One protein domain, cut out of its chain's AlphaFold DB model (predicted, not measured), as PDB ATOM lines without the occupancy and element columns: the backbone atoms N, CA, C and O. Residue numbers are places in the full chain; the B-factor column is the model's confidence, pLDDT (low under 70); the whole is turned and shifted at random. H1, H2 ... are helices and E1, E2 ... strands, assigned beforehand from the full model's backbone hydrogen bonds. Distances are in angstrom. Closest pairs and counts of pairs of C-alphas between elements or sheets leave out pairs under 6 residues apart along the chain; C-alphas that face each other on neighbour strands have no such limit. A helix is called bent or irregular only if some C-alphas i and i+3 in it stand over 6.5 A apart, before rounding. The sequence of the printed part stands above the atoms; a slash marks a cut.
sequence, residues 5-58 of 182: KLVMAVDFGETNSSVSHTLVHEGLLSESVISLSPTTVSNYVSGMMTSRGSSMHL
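AT A GLANCE: This is residues 5 to 58 of the 182 residues of an uncharacterized protein of Fusarium oxysporum f. sp. lycopersici (strain 4287 / CBS 123668 / FGSC 9935 / NRRL 34936) (UniProt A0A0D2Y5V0). A long two-stranded hairpin, E1 and E2, is the main body, and the rest of the printed part runs loosely along the E2 side of it and beyond, in two loops, with H1 and H2 both apart from E1. After E2 the backbone turns out through the small helix H1, runs back beside E2, where residues 39 to 40 pair with it, then swings out in a wide loop and returns with the short helix H2 near E2; residues 27 to 32 and 49 to 54 stick out. The printed part has 54 residues, with two named strands and two named helices in the order E1, E2, H1, H2; the sheet, E1 - E2, is antiparallel, and the class is mixed, helices and strands. The whole is loose, with a radius of gyration of the C-alphas of 14.4 A, and elongated, spanning 42 by 24 by 16 A.

HOW THE PARTS SIT: E1, residues 5 to 12, and E2, residues 16 to 25, form an antiparallel hairpin, with 163 degrees between their N-to-C directions. The C-alphas of Met 8 and His 21, which face each other, are 4.3 A apart. N 5 and O 24 are within hydrogen-bond range at 2.8 A, as are N 18 and O 11 at 2.9 A. Residues 20 to 21 of E2 also form a short antiparallel pairing with residues 39 to 40. H1, residues 30 to 35, is apart from E1. H2, residues 55 to 58, has 2 pairs of C-alphas within 8 A of E2, the closest being those of Ser 18 and Leu 58, 6.3 A apart. H2 is apart from E1 and from H1. In H1, 0 of 2 O i to N i+4 pairs are within hydrogen-bond range, beside 2 of 3 O i to N i+3 pairs; H2 is too short for an O i to N i+4 pair.

IN THESE COORDINATES: E1 begins at C-alpha 5, (33.504, -24.274, 1.291), and measures 21.6 A from first to last C-alpha. E2 measures 30.3 A and ends at C-alpha 25, (36.418, -29.784, 1.880). H1 measures 10.3 A and is irregular, but only just: C-alphas 31 and 34 are 6.7 A apart. H2 measures 5.7 A and ends at C-alpha 58, (27.497, -16.221, 21.231).

THE WHOLE: The C-alphas of Gly 27 and Met 49, the two farthest apart, are 42.5 A from each other. The printed part has no cut. The links E1 to E2 and E2 to H1 are tight, and the link H1 to H2, 19 residues, is long. The mean pLDDT of the printed part is 75.7; residues 29 to 35 and 45 to 56 are under 70.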
ATOM      1  N   LYS A   5      34.776 -24.991   1.246       85.69
ATOM      2  CA  LYS A   5      33.504 -24.274   1.291       85.69
ATOM      3  C   LYS A   5      33.199 -23.896   2.728       85.69
ATOM      4  O   LYS A   5      33.170 -24.759   3.603       85.69
ATOM      5  N   LEU A   6      32.935 -22.614   2.959       87.50
ATOM      6  CA  LEU A   6      32.397 -22.140   4.226       87.50
ATOM      7  C   LEU A   6      30.914 -22.506   4.304       87.50
ATOM      8  O   LEU A   6      30.119 -22.086   3.461       87.50
ATOM      9  N   VAL A   7      30.548 -23.274   5.323       88.81
ATOM     10  CA  VAL A   7      29.154 -23.566   5.658       88.81
ATOM     11  C   VAL A   7      28.808 -22.793   6.919       88.81
ATOM     12  O   VAL A   7      29.523 -22.886   7.916       88.81
ATOM     13  N   MET A   8      27.709 -22.043   6.874       91.25
ATOM     14  CA  MET A   8      27.178 -21.308   8.017       91.25
ATOM     15  C   MET A   8      25.780 -21.814   8.361       91.25
ATOM     16  O   MET A   8      24.944 -22.007   7.478       91.25
ATOM     17  N   ALA A   9      25.532 -22.002   9.650       92.31
ATOM     18  CA  ALA A   9      24.222 -22.252  10.220       92.31
ATOM     19  C   ALA A   9      23.789 -21.001  10.988       92.31
ATOM     20  O   ALA A   9      24.546 -20.483  11.806       92.31
ATOM     21  N   VAL A  10      22.576 -20.522  10.714       93.31
ATOM     22  CA  VAL A  10      21.994 -19.359  11.388       93.31
ATOM     23  C   VAL A  10      20.792 -19.826  12.191       93.31
ATOM     24  O   VAL A  10      19.791 -20.251  11.611       93.31
ATOM     25  N   ASP A  11      20.872 -19.725  13.515       92.81
ATOM     26  CA  ASP A  11      19.681 -19.780  14.356       92.81
ATOM     27  C   ASP A  11      19.082 -18.378  14.408       92.81
ATOM     28  O   ASP A  11      19.564 -17.502  15.120       92.81
ATOM     29  N   PHE A  12      18.054 -18.142  13.599       90.25
ATOM     30  CA  PHE A  12      17.315 -16.889  13.619       90.25
ATOM     31  C   PHE A  12      16.195 -16.992  14.651       90.25
ATOM     32  O   PHE A  12      15.095 -17.405  14.293       90.25
ATOM     33  N   GLY A  13      16.453 -16.680  15.922       87.75
ATOM     34  CA  GLY A  13      15.482 -16.785  17.020       87.75
ATOM     35  C   GLY A  13      14.617 -15.532  17.226       87.75
ATOM     36  O   GLY A  13      14.846 -14.480  16.633       87.75
ATOM     37  N   GLU A  14      13.568 -15.655  18.051       85.00
ATOM     38  CA  GLU A  14      12.609 -14.557  18.296       85.00
ATOM     39  C   GLU A  14      13.242 -13.407  19.085       85.00
ATOM     40  O   GLU A  14      13.030 -12.237  18.761       85.00
ATOM     41  N   THR A  15      14.041 -13.757  20.094       84.56
ATOM     42  CA  THR A  15      14.702 -12.808  21.000       84.56
ATOM     43  C   THR A  15      16.172 -12.632  20.665       84.56
ATOM     44  O   THR A  15      16.656 -11.507  20.643       84.56
ATOM     45  N   ASN A  16      16.865 -13.735  20.399       88.94
ATOM     46  CA  ASN A  16      18.281 -13.766  20.073       88.94
ATOM     47  C   ASN A  16      18.497 -14.636  18.842       88.94
ATOM     48  O   ASN A  16      17.720 -15.552  18.583       88.94
ATOM     49  N   SER A  17      19.561 -14.362  18.104       91.50
ATOM     50  CA  SER A  17      20.037 -15.167  16.990       91.50
ATOM     51  C   SER A  17      21.493 -15.561  17.201       91.50
ATOM     52  O   SER A  17      22.220 -14.874  17.914       91.50
ATOM     53  N   SER A  18      21.947 -16.625  16.554       93.19
ATOM     54  CA  SER A  18      23.357 -17.025  16.566       93.19
ATOM     55  C   SER A  18      23.806 -17.505  15.189       93.19
ATOM     56  O   SER A  18      22.988 -17.920  14.361       93.19
ATOM     57  N   VAL A  19      25.111 -17.417  14.928       94.19
ATOM     58  CA  VAL A  19      25.732 -17.936  13.707       94.19
ATOM     59  C   VAL A  19      26.859 -18.873  14.095       94.19
ATOM     60  O   VAL A  19      27.773 -18.482  14.817       94.19
ATOM     61  N   SER A  20      26.815 -20.096  13.583       92.94
ATOM     62  CA  SER A  20      27.913 -21.054  13.671       92.94
ATOM     63  C   SER A  20      28.438 -21.347  12.278       92.94
ATOM     64  O   SER A  20      27.678 -21.354  11.312       92.94
ATOM     65  N   HIS A  21      29.732 -21.615  12.156       92.56
ATOM     66  CA  HIS A  21      30.351 -21.921  10.878       92.56
ATOM     67  C   HIS A  21      31.329 -23.091  10.972       92.56
ATOM     68  O   HIS A  21      31.831 -23.442  12.042       92.56
ATOM     69  N   THR A  22      31.623 -23.687   9.821       91.31
ATOM     70  CA  THR A  22      32.697 -24.668   9.652       91.31
ATOM     71  C   THR A  22      33.181 -24.674   8.200       91.31
ATOM     72  O   THR A  22      32.459 -24.239   7.298       91.31
ATOM     73  N   LEU A  23      34.404 -25.145   7.969       88.12
ATOM     74  CA  LEU A  23      34.951 -25.338   6.628       88.12
ATOM     75  C   LEU A  23      34.752 -26.794   6.212       88.12
ATOM     76  O   LEU A  23      35.047 -27.720   6.966       88.12
ATOM     77  N   VAL A  24      34.241 -26.988   5.002       86.12
ATOM     78  CA  VAL A  24      34.001 -28.307   4.422       86.12
ATOM     79  C   VAL A  24      34.828 -28.437   3.153       86.12
ATOM     80  O   VAL A  24      34.687 -27.644   2.222       86.12
ATOM     81  N   HIS A  25      35.680 -29.458   3.095       82.69
ATOM     82  CA  HIS A  25      36.418 -29.784   1.880       82.69
ATOM     83  C   HIS A  25      35.500 -30.405   0.825       82.69
ATOM     84  O   HIS A  25      34.641 -31.239   1.129       82.69
ATOM     85  N   GLU A  26      35.714 -30.052  -0.441       75.06
ATOM     86  CA  GLU A  26      35.076 -30.766  -1.544       75.06
ATOM     87  C   GLU A  26      35.442 -32.259  -1.524       75.06
ATOM     88  O   GLU A  26      36.615 -32.626  -1.483       75.06
ATOM     89  N   GLY A  27      34.422 -33.122  -1.546       71.75
ATOM     90  CA  GLY A  27      34.581 -34.578  -1.471       71.75
ATOM     91  C   GLY A  27      34.475 -35.173  -0.064       71.75
ATOM     92  O   GLY A  27      34.654 -36.382   0.076       71.75
ATOM     93  N   LEU A  28      34.163 -34.371   0.966       71.81
ATOM     94  CA  LEU A  28      33.869 -34.898   2.300       71.81
ATOM     95  C   LEU A  28      32.665 -35.859   2.234       71.81
ATOM     96  O   LEU A  28      31.577 -35.478   1.802       71.81
ATOM     97  N   LEU A  29      32.863 -37.108   2.658       65.44
ATOM     98  CA  LEU A  29      31.789 -38.095   2.763       65.44
ATOM     99  C   LEU A  29      30.851 -37.700   3.911       65.44
ATOM    100  O   LEU A  29      31.314 -37.287   4.974       65.44
ATOM    101  N   SER A  30      29.535 -37.862   3.728       63.00
ATOM    102  CA  SER A  30      28.521 -37.493   4.733       63.00
ATOM    103  C   SER A  30      28.764 -38.115   6.116       63.00
ATOM    104  O   SER A  30      28.396 -37.532   7.129       63.00
ATOM    105  N   GLU A  31      29.418 -39.275   6.177       62.72
ATOM    106  CA  GLU A  31      29.756 -39.982   7.421       62.72
ATOM    107  C   GLU A  31      30.874 -39.289   8.221       62.72
ATOM    108  O   GLU A  31      30.963 -39.435   9.437       62.72
ATOM    109  N   SER A  32      31.706 -38.479   7.557       62.31
ATOM    110  CA  SER A  32      32.802 -37.719   8.169       62.31
ATOM    111  C   SER A  32      32.352 -36.366   8.734       62.31
ATOM    112  O   SER A  32      33.126 -35.709   9.428       62.31
ATOM    113  N   VAL A  33      31.099 -35.961   8.500       62.28
ATOM    114  CA  VAL A  33      30.510 -34.704   9.006       62.28
ATOM    115  C   VAL A  33      30.527 -34.641  10.540       62.28
ATOM    116  O   VAL A  33      30.672 -33.563  11.102       62.28
ATOM    117  N   ILE A  34      30.471 -35.791  11.222       62.88
ATOM    118  CA  ILE A  34      30.513 -35.891  12.695       62.88
ATOM    119  C   ILE A  34      31.868 -35.422  13.265       62.88
ATOM    120  O   ILE A  34      31.948 -35.038  14.427       62.88
ATOM    121  N   SER A  35      32.933 -35.423  12.453       66.62
ATOM    122  CA  SER A  35      34.259 -34.929  12.859       66.62
ATOM    123  C   SER A  35      34.419 -33.411  12.737       66.62
ATOM    124  O   SER A  35      35.412 -32.858  13.214       66.62
ATOM    125  N   LEU A  36      33.456 -32.722  12.116       77.19
ATOM    126  CA  LEU A  36      33.482 -31.269  12.043       77.19
ATOM    127  C   LEU A  36      33.295 -30.700  13.449       77.19
ATOM    128  O   LEU A  36      32.460 -31.161  14.223       77.19
ATOM    129  N   SER A  37      34.078 -29.674  13.760       82.19
ATOM    130  CA  SER A  37      33.956 -28.900  14.993       82.19
ATOM    131  C   SER A  37      33.483 -27.495  14.621       82.19
ATOM    132  O   SER A  37      34.314 -26.637  14.312       82.19
ATOM    133  N   PRO A  38      32.159 -27.254  14.547       87.81
ATOM    134  CA  PRO A  38      31.632 -25.932  14.252       87.81
ATOM    135  C   PRO A  38      32.052 -24.937  15.326       87.81
ATOM    136  O   PRO A  38      32.060 -25.254  16.514       87.81
ATOM    137  N   THR A  39      32.365 -23.722  14.895       90.31
ATOM    138  CA  THR A  39      32.667 -22.605  15.790       90.31
ATOM    139  C   THR A  39      31.522 -21.608  15.722       90.31
ATOM    140  O   THR A  39      31.019 -21.311  14.640       90.31
ATOM    141  N   THR A  40      31.075 -21.122  16.876       90.94
ATOM    142  CA  THR A  40      30.031 -20.096  16.956       90.94
ATOM    143  C   THR A  40      30.672 -18.719  17.011       90.94
ATOM    144  O   THR A  40      31.602 -18.498  17.785       90.94
ATOM    145  N   VAL A  41      30.169 -17.808  16.184       90.00
ATOM    146  CA  VAL A  41      30.631 -16.423  16.085       90.00
ATOM    147  C   VAL A  41      30.358 -15.688  17.396       90.00
ATOM    148  O   VAL A  41      29.254 -15.749  17.941       90.00
ATOM    149  N   SER A  42      31.363 -14.962  17.886       88.06
ATOM    150  CA  SER A  42      31.207 -14.047  19.014       88.06
ATOM    151  C   SER A  42      30.504 -12.767  18.558       88.06
ATOM    152  O   SER A  42      30.875 -12.159  17.561       88.06
ATOM    153  N   ASN A  43      29.490 -12.333  19.301       80.75
ATOM    154  CA  ASN A  43      28.721 -11.122  19.015       80.75
ATOM    155  C   ASN A  43      29.107  -9.935  19.916       80.75
ATOM    156  O   ASN A  43      28.570  -8.846  19.734       80.75
ATOM    157  N   TYR A  44      30.028 -10.097  20.880       71.44
ATOM    158  CA  TYR A  44      30.488  -8.970  21.701       71.44
ATOM    159  C   TYR A  44      31.547  -8.123  21.006       71.44
ATOM    160  O   TYR A  44      32.586  -8.615  20.578       71.44
ATOM    161  N   VAL A  45      31.343  -6.808  21.069       56.81
ATOM    162  CA  VAL A  45      32.405  -5.825  20.857       56.81
ATOM    163  C   VAL A  45      33.343  -5.851  22.070       56.81
ATOM    164  O   VAL A  45      32.893  -5.804  23.221       56.81
ATOM    165  N   SER A  46      34.650  -5.925  21.811       46.78
ATOM    166  CA  SER A  46      35.704  -5.857  22.830       46.78
ATOM    167  C   SER A  46      35.439  -4.727  23.840       46.78
ATOM    168  O   SER A  46      35.258  -3.572  23.459       46.78
ATOM    169  N   GLY A  47      35.381  -5.066  25.134       50.91
ATOM    170  CA  GLY A  47      35.151  -4.112  26.231       50.91
ATOM    171  C   GLY A  47      33.821  -4.256  26.981       50.91
ATOM    172  O   GLY A  47      33.661  -3.641  28.037       50.91
ATOM    173  N   MET A  48      32.884  -5.091  26.520       52.09
ATOM    174  CA  MET A  48      31.681  -5.411  27.298       52.09
ATOM    175  C   MET A  48      31.966  -6.483  28.357       52.09
ATOM    176  O   MET A  48      32.163  -7.656  28.054       52.09
ATOM    177  N   MET A  49      31.969  -6.078  29.628       46.06
ATOM    178  CA  MET A  49      32.003  -7.007  30.754       46.06
ATOM    179  C   MET A  49      30.631  -7.647  30.945       46.06
ATOM    180  O   MET A  49      29.741  -7.041  31.539       46.06
ATOM    181  N   THR A  50      30.472  -8.893  30.514       48.16
ATOM    182  CA  THR A  50      29.487  -9.781  31.135       48.16
ATOM    183  C   THR A  50      30.171 -10.780  32.047       48.16
ATOM    184  O   THR A  50      31.342 -11.124  31.881       48.16
ATOM    185  N   SER A  51      29.424 -11.202  33.063       46.25
ATOM    186  CA  SER A  51      29.800 -12.212  34.043       46.25
ATOM    187  C   SER A  51      30.498 -13.395  33.367       46.25
ATOM    188  O   SER A  51      29.944 -14.031  32.470       46.25
ATOM    189  N   ARG A  52      31.739 -13.675  33.799       39.00
ATOM    190  CA  ARG A  52      32.531 -14.835  33.367       39.00
ATOM    191  C   ARG A  52      31.655 -16.090  33.446       39.00
ATOM    192  O   ARG A  52      31.323 -16.519  34.546       39.00
ATOM    193  N   GLY A  53      31.279 -16.647  32.294       49.75
ATOM    194  CA  GLY A  53      30.553 -17.918  32.200       49.75
ATOM    195  C   GLY A  53      29.209 -17.900  31.466       49.75
ATOM    196  O   GLY A  53      28.659 -18.979  31.276       49.75
ATOM    197  N   SER A  54      28.668 -16.754  31.026       55.00
ATOM    198  CA  SER A  54      27.442 -16.773  30.209       55.00
ATOM    199  C   SER A  54      27.753 -16.970  28.716       55.00
ATOM    200  O   SER A  54      28.560 -16.252  28.119       55.00
ATOM    201  N   SER A  55      27.081 -17.934  28.081       61.38
ATOM    202  CA  SER A  55      27.113 -18.160  26.624       61.38
ATOM    203  C   SER A  55      26.444 -17.035  25.826       61.38
ATOM    204  O   SER A  55      26.422 -17.085  24.605       61.38
ATOM    205  N   MET A  56      25.941 -15.992  26.498       68.44
ATOM    206  CA  MET A  56      25.234 -14.870  25.874       68.44
ATOM    207  C   MET A  56      26.101 -14.091  24.878       68.44
ATOM    208  O   MET A  56      25.563 -13.399  24.030       68.44
ATOM    209  N   HIS A  57      27.431 -14.212  24.951       76.44
ATOM    210  CA  HIS A  57      28.340 -13.637  23.956       76.44
ATOM    211  C   HIS A  57      28.227 -14.272  22.570       76.44
ATOM    212  O   HIS A  57      28.643 -13.663  21.592       76.44
ATOM    213  N   LEU A  58      27.687 -15.485  22.482       85.88
ATOM    214  CA  LEU A  58      27.497 -16.221  21.231       85.88
ATOM    215  C   LEU A  58      26.143 -15.915  20.578       85.88
ATOM    216  O   LEU A  58      25.830 -16.431  19.508       85.88
TER     217      LEU A  58